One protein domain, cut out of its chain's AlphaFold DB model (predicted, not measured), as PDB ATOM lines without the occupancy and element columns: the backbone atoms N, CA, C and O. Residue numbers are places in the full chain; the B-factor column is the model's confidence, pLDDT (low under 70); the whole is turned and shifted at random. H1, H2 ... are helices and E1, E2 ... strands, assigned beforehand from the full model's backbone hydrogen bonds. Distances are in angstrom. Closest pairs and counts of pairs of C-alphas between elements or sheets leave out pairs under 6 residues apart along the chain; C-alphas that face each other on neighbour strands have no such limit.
ATOM      1  N   GLU A   3     119.989 140.634 176.208       89.81
ATOM      2  CA  GLU A   3     119.662 139.309 176.746       89.81
ATOM      3  C   GLU A   3     118.748 138.581 175.762       89.81
ATOM      4  O   GLU A   3     117.742 139.133 175.317       89.81
ATOM      5  N   ILE A   4     119.105 137.346 175.420       88.75
ATOM      6  CA  ILE A   4     118.375 136.511 174.469       88.75
ATOM      7  C   ILE A   4     117.990 135.223 175.162       88.75
ATOM      8  O   ILE A   4     118.843 134.444 175.577       88.75
ATOM      9  N   ILE A   5     116.688 134.974 175.252       88.12
ATOM     10  CA  ILE A   5     116.158 133.765 175.874       88.12
ATOM     11  C   ILE A   5     115.901 132.744 174.773       88.12
ATOM     12  O   ILE A   5     114.907 132.817 174.052       88.12
ATOM     13  N   LEU A   6     116.790 131.763 174.663       85.19
ATOM     14  CA  LEU A   6     116.637 130.680 173.710       85.19
ATOM     15  C   LEU A   6     115.800 129.564 174.341       85.19
ATOM     16  O   LEU A   6     116.308 128.734 175.095       85.19
ATOM     17  N   ASN A   7     114.499 129.563 174.035       83.81
ATOM     18  CA  ASN A   7     113.578 128.511 174.456       83.81
ATOM     19  C   ASN A   7     113.308 127.527 173.312       83.81
ATOM     20  O   ASN A   7     112.385 127.726 172.522       83.81
ATOM     21  N   VAL A   8     114.104 126.461 173.228       72.94
ATOM     22  CA  VAL A   8     113.977 125.481 172.136       72.94
ATOM     23  C   VAL A   8     112.733 124.618 172.205       72.94
ATOM     24  O   VAL A   8     112.290 124.153 171.164       72.94
ATOM     25  N   SER A   9     112.100 124.484 173.372       75.81
ATOM     26  CA  SER A   9     110.805 123.803 173.483       75.81
ATOM     27  C   SER A   9     109.714 124.503 172.662       75.81
ATOM     28  O   SER A   9     108.713 123.886 172.305       75.81
ATOM     29  N   LYS A  10     109.891 125.795 172.345       78.56
ATOM     30  CA  LYS A  10     108.967 126.556 171.492       78.56
ATOM     31  C   LYS A  10     109.218 126.386 169.996       78.56
ATOM     32  O   LYS A  10     108.337 126.731 169.208       78.56
ATOM     33  N   PHE A  11     110.377 125.872 169.598       80.12
ATOM     34  CA  PHE A  11     110.759 125.749 168.197       80.12
ATOM     35  C   PHE A  11     110.667 124.291 167.751       80.12
ATOM     36  O   PHE A  11     111.128 123.381 168.431       80.12
ATOM     37  N   LYS A  12     110.052 124.062 166.586       76.12
ATOM     38  CA  LYS A  12     109.934 122.714 166.007       76.12
ATOM     39  C   LYS A  12     111.139 122.335 165.150       76.12
ATOM     40  O   LYS A  12     111.433 121.153 165.022       76.12
ATOM     41  N   ASN A  13     111.809 123.328 164.564       81.38
ATOM     42  CA  ASN A  13     112.872 123.144 163.582       81.38
ATOM     43  C   ASN A  13     114.042 124.094 163.846       81.38
ATOM     44  O   ASN A  13     113.891 125.134 164.487       81.38
ATOM     45  N   GLU A  14     115.195 123.757 163.274       81.69
ATOM     46  CA  GLU A  14     116.440 124.511 163.432       81.69
ATOM     47  C   GLU A  14     116.329 125.876 162.752       81.69
ATOM     48  O   GLU A  14     116.709 126.899 163.312       81.69
ATOM     49  N   SER A  15     115.679 125.917 161.588       84.56
ATOM     50  CA  SER A  15     115.434 127.149 160.840       84.56
ATOM     51  C   SER A  15     114.632 128.183 161.635       84.56
ATOM     52  O   SER A  15     114.884 129.379 161.506       84.56
ATOM     53  N   ASP A  16     113.691 127.755 162.487       87.25
ATOM     54  CA  ASP A  16     112.942 128.679 163.345       87.25
ATOM     55  C   ASP A  16     113.836 129.291 164.432       87.25
ATOM     56  O   ASP A  16     113.703 130.478 164.729       87.25
ATOM     57  N   ILE A  17     114.788 128.519 164.968       86.00
ATOM     58  CA  ILE A  17     115.799 129.027 165.904       86.00
ATOM     59  C   ILE A  17     116.709 130.028 165.203       86.00
ATOM     60  O   ILE A  17     116.906 131.130 165.707       86.00
ATOM     61  N   HIS A  18     117.238 129.668 164.031       87.38
ATOM     62  CA  HIS A  18     118.105 130.544 163.250       87.38
ATOM     63  C   HIS A  18     117.407 131.868 162.919       87.38
ATOM     64  O   HIS A  18     118.018 132.927 163.066       87.38
ATOM     65  N   ARG A  19     116.121 131.824 162.551       87.12
ATOM     66  CA  ARG A  19     115.310 133.024 162.313       87.12
ATOM     67  C   ARG A  19     115.107 133.841 163.586       87.12
ATOM     68  O   ARG A  19     115.327 135.047 163.555       87.12
ATOM     69  N   TYR A  20     114.759 133.197 164.699       89.19
ATOM     70  CA  TYR A  20     114.600 133.878 165.982       89.19
ATOM     71  C   TYR A  20     115.890 134.593 166.405       89.19
ATOM     72  O   TYR A  20     115.859 135.776 166.735       89.19
ATOM     73  N   LEU A  21     117.033 133.905 166.339       87.31
ATOM     74  CA  LEU A  21     118.339 134.487 166.646       87.31
ATOM     75  C   LEU A  21     118.668 135.644 165.705       87.31
ATOM     76  O   LEU A  21     119.071 136.698 166.184       87.31
ATOM     77  N   LYS A  22     118.413 135.492 164.400       88.12
ATOM     78  CA  LYS A  22     118.588 136.563 163.414       88.12
ATOM     79  C   LYS A  22     117.786 137.810 163.766       88.12
ATOM     80  O   LYS A  22     118.325 138.908 163.680       88.12
ATOM     81  N   GLU A  23     116.538 137.662 164.194       88.06
ATOM     82  CA  GLU A  23     115.711 138.798 164.605       88.06
ATOM     83  C   GLU A  23     116.200 139.427 165.918       88.06
ATOM     84  O   GLU A  23     116.265 140.648 166.023       88.06
ATOM     85  N   GLN A  24     116.592 138.623 166.912       88.69
ATOM     86  CA  GLN A  24     117.071 139.144 168.198       88.69
ATOM     87  C   GLN A  24     118.438 139.833 168.085       88.69
ATOM     88  O   GLN A  24     118.669 140.885 168.688       88.69
ATOM     89  N   LEU A  25     119.353 139.256 167.309       84.81
ATOM     90  CA  LEU A  25     120.722 139.738 167.122       84.81
ATOM     91  C   LEU A  25     120.870 140.684 165.937       84.81
ATOM     92  O   LEU A  25     121.949 141.227 165.743       84.81
ATOM     93  N   ASN A  26     119.796 140.921 165.182       85.88
ATOM     94  CA  ASN A  26     119.837 141.718 163.962       85.88
ATOM     95  C   ASN A  26     120.889 141.194 162.966       85.88
ATOM     96  O   ASN A  26     121.664 141.964 162.402       85.88
ATOM     97  N   PHE A  27     120.915 139.872 162.753       86.50
ATOM     98  CA  PHE A  27     121.892 139.258 161.856       86.50
ATOM     99  C   PHE A  27     121.813 139.835 160.442       86.50
ATOM    100  O   PHE A  27     120.721 140.177 159.964       86.50
ATOM    101  N   PRO A  28     122.957 139.881 159.747       84.12
ATOM    102  CA  PRO A  28     123.034 140.386 158.392       84.12
ATOM    103  C   PRO A  28     122.125 139.623 157.416       84.12
ATOM    104  O   PRO A  28     121.712 138.472 157.620       84.12
ATOM    105  N   GLU A  29     121.807 140.278 156.301       80.50
ATOM    106  CA  GLU A  29     120.991 139.692 155.235       80.50
ATOM    107  C   GLU A  29     121.627 138.433 154.633       80.50
ATOM    108  O   GLU A  29     120.898 137.490 154.328       80.50
ATOM    109  N   TYR A  30     122.965 138.369 154.598       81.12
ATOM    110  CA  TYR A  30     123.761 137.242 154.099       81.12
ATOM    111  C   TYR A  30     123.814 136.021 155.034       81.12
ATOM    112  O   TYR A  30     124.497 135.043 154.739       81.12
ATOM    113  N   TYR A  31     123.097 136.039 156.158       85.62
ATOM    114  CA  TYR A  31     123.042 134.902 157.071       85.62
ATOM    115  C   TYR A  31     122.397 133.660 156.428       85.62
ATOM    116  O   TYR A  31     121.201 133.648 156.124       85.62
ATOM    117  N   GLY A  32     123.192 132.597 156.280       82.31
ATOM    118  CA  GLY A  32     122.838 131.379 155.542       82.31
ATOM    119  C   GLY A  32     121.959 130.355 156.270       82.31
ATOM    120  O   GLY A  32     121.692 129.307 155.695       82.31
ATOM    121  N   ASN A  33     121.499 130.626 157.501       83.56
ATOM    122  CA  ASN A  33     120.749 129.670 158.342       83.56
ATOM    123  C   ASN A  33     121.470 128.322 158.545       83.56
ATOM    124  O   ASN A  33     120.841 127.270 158.458       83.56
ATOM    125  N   ASN A  34     122.778 128.367 158.800       87.81
ATOM    126  CA  ASN A  34     123.605 127.191 159.071       87.81
ATOM    127  C   ASN A  34     124.396 127.391 160.374       87.81
ATOM    128  O   ASN A  34     124.558 128.526 160.827       87.81
ATOM    129  N   LEU A  35     124.906 126.305 160.959       86.75
ATOM    130  CA  LEU A  35     125.706 126.341 162.191       86.75
ATOM    131  C   LEU A  35     127.001 127.155 162.033       86.75
ATOM    132  O   LEU A  35     127.272 128.008 162.872       86.75
ATOM    133  N   ASP A  36     127.735 126.984 160.931       87.81
ATOM    134  CA  ASP A  36     128.921 127.797 160.624       87.81
ATOM    135  C   ASP A  36     128.590 129.290 160.510       87.81
ATOM    136  O   ASP A  36     129.255 130.129 161.102       87.81
ATOM    137  N   ALA A  37     127.502 129.633 159.812       90.06
ATOM    138  CA  ALA A  37     127.076 131.026 159.676       90.06
ATOM    139  C   ALA A  37     126.631 131.625 161.018       90.06
ATOM    140  O   ALA A  37     126.753 132.826 161.233       90.06
ATOM    141  N   LEU A  38     126.085 130.805 161.919       89.62
ATOM    142  CA  LEU A  38     125.772 131.226 163.278       89.62
ATOM    143  C   LEU A  38     127.057 131.527 164.055       89.62
ATOM    144  O   LEU A  38     127.137 132.579 164.677       89.62
ATOM    145  N   TYR A  39     128.048 130.640 163.996       90.06
ATOM    146  CA  TYR A  39     129.341 130.829 164.646       90.06
ATOM    147  C   TYR A  39     130.050 132.113 164.188       90.06
ATOM    148  O   TYR A  39     130.465 132.920 165.019       90.06
ATOM    149  N   ASP A  40     130.129 132.325 162.874       90.06
ATOM    150  CA  ASP A  40     130.814 133.467 162.262       90.06
ATOM    151  C   ASP A  40     130.209 134.787 162.765       90.06
ATOM    152  O   ASP A  40     130.879 135.610 163.384       90.06
ATOM    153  N   VAL A  41     128.879 134.910 162.680       89.88
ATOM    154  CA  VAL A  41     128.192 136.123 163.138       89.88
ATOM    155  C   VAL A  41     128.328 136.307 164.650       89.88
ATOM    156  O   VAL A  41     128.463 137.433 165.115       89.88
ATOM    157  N   LEU A  42     128.302 135.229 165.441       89.88
ATOM    158  CA  LEU A  42     128.474 135.316 166.892       89.88
ATOM    159  C   LEU A  42     129.874 135.801 167.283       89.88
ATOM    160  O   LEU A  42     130.007 136.646 168.170       89.88
ATOM    161  N   THR A  43     130.919 135.297 166.634       90.25
ATOM    162  CA  THR A  43     132.299 135.714 166.920       90.25
ATOM    163  C   THR A  43     132.574 137.151 166.463       90.25
ATOM    164  O   THR A  43     133.315 137.867 167.135       90.25
ATOM    165  N   GLU A  44     131.884 137.632 165.424       90.44
ATOM    166  CA  GLU A  44     131.932 139.031 164.973       90.44
ATOM    167  C   GLU A  44     131.121 140.018 165.840       90.44
ATOM    168  O   GLU A  44     131.267 141.240 165.706       90.44
ATOM    169  N   ILE A  45     130.268 139.543 166.756       88.75
ATOM    170  CA  ILE A  45     129.495 140.425 167.640       88.75
ATOM    171  C   ILE A  45     130.436 141.234 168.544       88.75
ATOM    172  O   ILE A  45     131.145 140.710 169.398       88.75
ATOM    173  N   ASN A  46     130.360 142.556 168.426       88.62
ATOM    174  CA  ASN A  46     131.130 143.488 169.255       88.62
ATOM    175  C   ASN A  46     130.346 143.999 170.483       88.62
ATOM    176  O   ASN A  46     130.858 144.793 171.273       88.62
ATOM    177  N   GLU A  47     129.092 143.574 170.659       89.31
ATOM    178  CA  GLU A  47     128.239 143.960 171.787       89.31
ATOM    179  C   GLU A  47     128.125 142.851 172.839       89.31
ATOM    180  O   GLU A  47     128.160 141.665 172.536       89.31
ATOM    181  N   LYS A  48     127.937 143.232 174.108       91.44
ATOM    182  CA  LYS A  48     127.720 142.251 175.179       91.44
ATOM    183  C   LYS A  48     126.354 141.583 175.045       91.44
ATOM    184  O   LYS A  48     125.332 142.245 175.290       91.44
ATOM    185  N   VAL A  49     126.357 140.286 174.741       91.69
ATOM    186  CA  VAL A  49     125.158 139.456 174.584       91.69
ATOM    187  C   VAL A  49     125.155 138.332 175.609       91.69
ATOM    188  O   VAL A  49     126.139 137.623 175.793       91.69
ATOM    189  N   THR A  50     124.014 138.137 176.256       91.19
ATOM    190  CA  THR A  50     123.789 137.041 177.192       91.19
ATOM    191  C   THR A  50     122.731 136.094 176.640       91.19
ATOM    192  O   THR A  50     121.574 136.474 176.477       91.19
ATOM    193  N   PHE A  51     123.120 134.852 176.369       88.62
ATOM    194  CA  PHE A  51     122.239 133.780 175.927       88.62
ATOM    195  C   PHE A  51     121.735 132.987 177.121       88.62
ATOM    196  O   PHE A  51     122.505 132.327 177.816       88.62
ATOM    197  N   ARG A  52     120.426 133.020 177.346       88.06
ATOM    198  CA  ARG A  52     119.769 132.259 178.396       88.06
ATOM    199  C   ARG A  52     119.096 131.036 177.800       88.06
ATOM    200  O   ARG A  52     118.063 131.144 177.137       88.06
ATOM    201  N   LEU A  53     119.696 129.877 178.029       83.75
ATOM    202  CA  LEU A  53     119.201 128.608 177.516       83.75
ATOM    203  C   LEU A  53     118.076 128.116 178.428       83.75
ATOM    204  O   LEU A  53     118.298 127.821 179.602       83.75
ATOM    205  N   LYS A  54     116.858 128.036 177.886       80.38
ATOM    206  CA  LYS A  54     115.710 127.397 178.537       80.38
ATOM    207  C   LYS A  54     115.319 126.170 177.731       80.38
ATOM    208  O   LYS A  54     114.697 126.281 176.680       80.38
ATOM    209  N   THR A  55     115.679 125.002 178.236       69.25
ATOM    210  CA  THR A  55     115.207 123.735 177.694       69.25
ATOM    211  C   THR A  55     114.823 122.806 178.830       69.25
ATOM    212  O   THR A  55     115.456 122.815 179.876       69.25
ATOM    213  N   GLU A  56     113.802 121.998 178.601       65.25
ATOM    214  CA  GLU A  56     113.444 120.856 179.447       65.25
ATOM    215  C   GLU A  56     113.946 119.530 178.843       65.25
ATOM    216  O   GLU A  56     113.872 118.492 179.488       65.25
ATOM    217  N   ASN A  57     114.476 119.547 177.609       58.16
ATOM    218  CA  ASN A  57     114.918 118.347 176.898       58.16
ATOM    219  C   ASN A  57     116.205 118.566 176.081       58.16
ATOM    220  O   ASN A  57     116.397 119.584 175.413       58.16
ATOM    221  N   SER A  58     117.077 117.556 176.073       60.50
ATOM    222  CA  SER A  58     118.279 117.513 175.231       60.50
ATOM    223  C   SER A  58     117.953 116.988 173.831       60.50
ATOM    224  O   SER A  58     118.304 115.867 173.471       60.50
ATOM    225  N   SER A  59     117.263 117.790 173.021       70.50
ATOM    226  CA  SER A  59     117.101 117.479 171.597       70.50
ATOM    227  C   SER A  59     118.449 117.587 170.878       70.50
ATOM    228  O   SER A  59     119.217 118.514 171.129       70.50
ATOM    229  N   LYS A  60     118.729 116.676 169.938       75.19
ATOM    230  CA  LYS A  60     119.991 116.657 169.166       75.19
ATOM    231  C   LYS A  60     120.287 117.996 168.473       75.19
ATOM    232  O   LYS A  60     121.421 118.448 168.440       75.19
ATOM    233  N   LEU A  61     119.234 118.652 168.001       74.31
ATOM    234  CA  LEU A  61     119.266 119.978 167.391       74.31
ATOM    235  C   LEU A  61     119.714 121.074 168.370       74.31
ATOM    236  O   LEU A  61     120.543 121.912 168.031       74.31
ATOM    237  N   LEU A  62     119.222 121.037 169.612       76.44
ATOM    238  CA  LEU A  62     119.671 121.966 170.646       76.44
ATOM    239  C   LEU A  62     121.150 121.751 170.954       76.44
ATOM    240  O   LEU A  62     121.878 122.727 171.092       76.44
ATOM    241  N   GLN A  63     121.588 120.496 171.058       79.06
ATOM    242  CA  GLN A  63     122.987 120.177 171.333       79.06
ATOM    243  C   GLN A  63     123.909 120.817 170.286       79.06
ATOM    244  O   GLN A  63     124.875 121.459 170.679       79.06
ATOM    245  N   CYS A  64     123.570 120.762 168.993       82.88
ATOM    246  CA  CYS A  64     124.338 121.443 167.942       82.88
ATOM    247  C   CYS A  64     124.386 122.975 168.106       82.88
ATOM    248  O   CYS A  64     125.454 123.568 167.995       82.88
ATOM    249  N   ILE A  65     123.258 123.628 168.407       84.06
ATOM    250  CA  ILE A  65     123.218 125.093 168.589       84.06
ATOM    251  C   ILE A  65     123.995 125.518 169.838       84.06
ATOM    252  O   ILE A  65     124.785 126.457 169.792       84.06
ATOM    253  N   ILE A  66     123.783 124.820 170.958       82.69
ATOM    254  CA  ILE A  66     124.538 125.036 172.195       82.69
ATOM    255  C   ILE A  66     126.026 124.855 171.925       82.69
ATOM    256  O   ILE A  66     126.828 125.636 172.424       82.69
ATOM    257  N   THR A  67     126.368 123.855 171.112       84.44
ATOM    258  CA  THR A  67     127.751 123.548 170.783       84.44
ATOM    259  C   THR A  67     128.450 124.745 170.156       84.44
ATOM    260  O   THR A  67     129.437 125.260 170.678       84.44
ATOM    261  N   VAL A  68     127.848 125.263 169.092       88.94
ATOM    262  CA  VAL A  68     128.334 126.454 168.394       88.94
ATOM    263  C   VAL A  68     128.383 127.681 169.304       88.94
ATOM    264  O   VAL A  68     129.329 128.458 169.236       88.94
ATOM    265  N   LEU A  69     127.384 127.865 170.173       86.38
ATOM    266  CA  LEU A  69     127.358 128.993 171.104       86.38
ATOM    267  C   LEU A  69     128.539 128.953 172.082       86.38
ATOM    268  O   LEU A  69     129.154 129.989 172.314       86.38
ATOM    269  N   TYR A  70     128.850 127.792 172.667       86.25
ATOM    270  CA  TYR A  70     129.986 127.665 173.584       86.25
ATOM    271  C   TYR A  70     131.317 127.915 172.877       86.25
ATOM    272  O   TYR A  70     132.162 128.610 173.436       86.25
ATOM    273  N   ASP A  71     131.472 127.396 171.660       89.62
ATOM    274  CA  ASP A  71     132.658 127.630 170.833       89.62
ATOM    275  C   ASP A  71     132.822 129.132 170.535       89.62
ATOM    276  O   ASP A  71     133.863 129.725 170.806       89.62
ATOM    277  N   ALA A  72     131.737 129.802 170.130       89.94
ATOM    278  CA  ALA A  72     131.756 131.237 169.857       89.94
ATOM    279  C   ALA A  72     132.028 132.086 171.111       89.94
ATOM    280  O   ALA A  72     132.667 133.128 171.016       89.94
ATOM    281  N   VAL A  73     131.556 131.670 172.291       87.62
ATOM    282  CA  VAL A  73     131.861 132.338 173.573       87.62
ATOM    283  C   VAL A  73     133.327 132.167 173.965       87.62
ATOM    284  O   VAL A  73     133.892 133.067 174.588       87.62
ATOM    285  N   ALA A  74     133.942 131.032 173.624       87.00
ATOM    286  CA  ALA A  74     135.360 130.802 173.879       87.00
ATOM    287  C   ALA A  74     136.236 131.779 173.079       87.00
ATOM    288  O   ALA A  74     137.179 132.338 173.639       87.00
ATOM    289  N   GLU A  75     135.866 132.058 171.827       91.00
ATOM    290  CA  GLU A  75     136.557 133.045 170.990       91.00
ATOM    291  C   GLU A  75     136.145 134.494 171.301       91.00
ATOM    292  O   GLU A  75     136.963 135.412 171.220       91.00
ATOM    293  N   ASN A  76     134.884 134.728 171.681       89.88
ATOM    294  CA  ASN A  76     134.330 136.062 171.901       89.88
ATOM    295  C   ASN A  76     133.885 136.283 173.353       89.88
ATOM    296  O   ASN A  76     132.771 135.944 173.762       89.88
ATOM    297  N   SER A  77     134.719 136.998 174.114       89.38
ATOM    298  CA  SER A  77     134.456 137.351 175.519       89.38
ATOM    299  C   SER A  77     133.268 138.305 175.737       89.38
ATOM    300  O   SER A  77     132.903 138.575 176.883       89.38
ATOM    301  N   ASN A  78     132.665 138.857 174.675       91.75
ATOM    302  CA  ASN A  78     131.436 139.649 174.788       91.75
ATOM    303  C   ASN A  78     130.183 138.777 174.924       91.75
ATOM    304  O   ASN A  78     129.137 139.269 175.357       91.75
ATOM    305  N   LEU A  79     130.280 137.498 174.570       91.06
ATOM    306  CA  LEU A  79     129.181 136.558 174.676       91.06
ATOM    307  C   LEU A  79     129.207 135.876 176.044       91.06
ATOM    308  O   LEU A  79     130.252 135.592 176.623       91.06
ATOM    309  N   THR A  80     128.035 135.611 176.603       90.38
ATOM    310  CA  THR A  80     127.896 134.887 177.870       90.38
ATOM    311  C   THR A  80     126.730 133.924 177.767       90.38
ATOM    312  O   THR A  80     125.643 134.324 177.359       90.38
ATOM    313  N   ILE A  81     126.919 132.670 178.169       87.56
ATOM    314  CA  ILE A  81     125.841 131.680 178.225       87.56
ATOM    315  C   ILE A  81     125.439 131.461 179.678       87.56
ATOM    316  O   ILE A  81     126.279 131.218 180.541       87.56
ATOM    317  N   ILE A  82     124.136 131.519 179.936       87.12
ATOM    318  CA  ILE A  82     123.525 131.170 181.213       87.12
ATOM    319  C   ILE A  82     122.605 129.981 180.968       87.12
ATOM    320  O   ILE A  82     121.580 130.082 180.289       87.12
ATOM    321  N   SER A  83     122.993 128.853 181.542       76.88
ATOM    322  CA  SER A  83     122.229 127.612 181.544       76.88
ATOM    323  C   SER A  83     121.569 127.469 182.909       76.88
ATOM    324  O   SER A  83     122.271 127.512 183.916       76.88
ATOM    325  N   ASP A  84     120.245 127.330 182.963       68.94
ATOM    326  CA  ASP A  84     119.551 127.045 184.234       68.94
ATOM    327  C   ASP A  84     119.707 125.565 184.639       68.94
ATOM    328  O   ASP A  84     119.614 125.215 185.811       68.94
TER     329      ASP A  84
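Overview. This is residues 3 to 84 of the 100 residues of the protein "Barstar family protein" of Velocimicrobium porci (UniProt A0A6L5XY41). One small parallel sheet, E1 E2 E3, has H1 and H3 over one face, making two layers, its other face bare; H2 packs beside H3, off the sheet. The 82 printed residues, mixed in class, run E1 H1 H2 E2 H3 E3. The whole is compact, radius of gyration of the C-alphas 11.6 A, spanning 30 by 26 by 18 A.

Along the chain. E1 is residues 3 to 7, from C-alpha 3 at (119.662, 139.309, 176.746); E2 49 to 54; E3 79 to 83, to C-alpha 83 at (122.229, 127.612, 181.544). H1 is 14 to 25, H2 35 to 44, H3 60 to 75, 23.4 A long.

Arrangement. N 4 and O 50 of E1 and E2, and N 51 and O 80 of E2 and E3, are each 2.8 A apart, within hydrogen-bond range. H3 runs along E2 at 24 degrees on the local plane, height over the sheet 9.9 A. H2 touches H3 at a shallow tilt of 27 degrees, closest C-alphas Thr 43 and Ala 72, 5.4 A. Both strand-helix-strand units, E1, H1 H2, E2 and E2, H3, E3, parallel neighbours linked through helices, have right-handed crossovers. H1, H2 and H3 have every O i to N i+4 pair within range.

Size, cuts and confidence. The printed part has no cut and no long link. Residues 55 to 58 and 84 have pLDDT under 70.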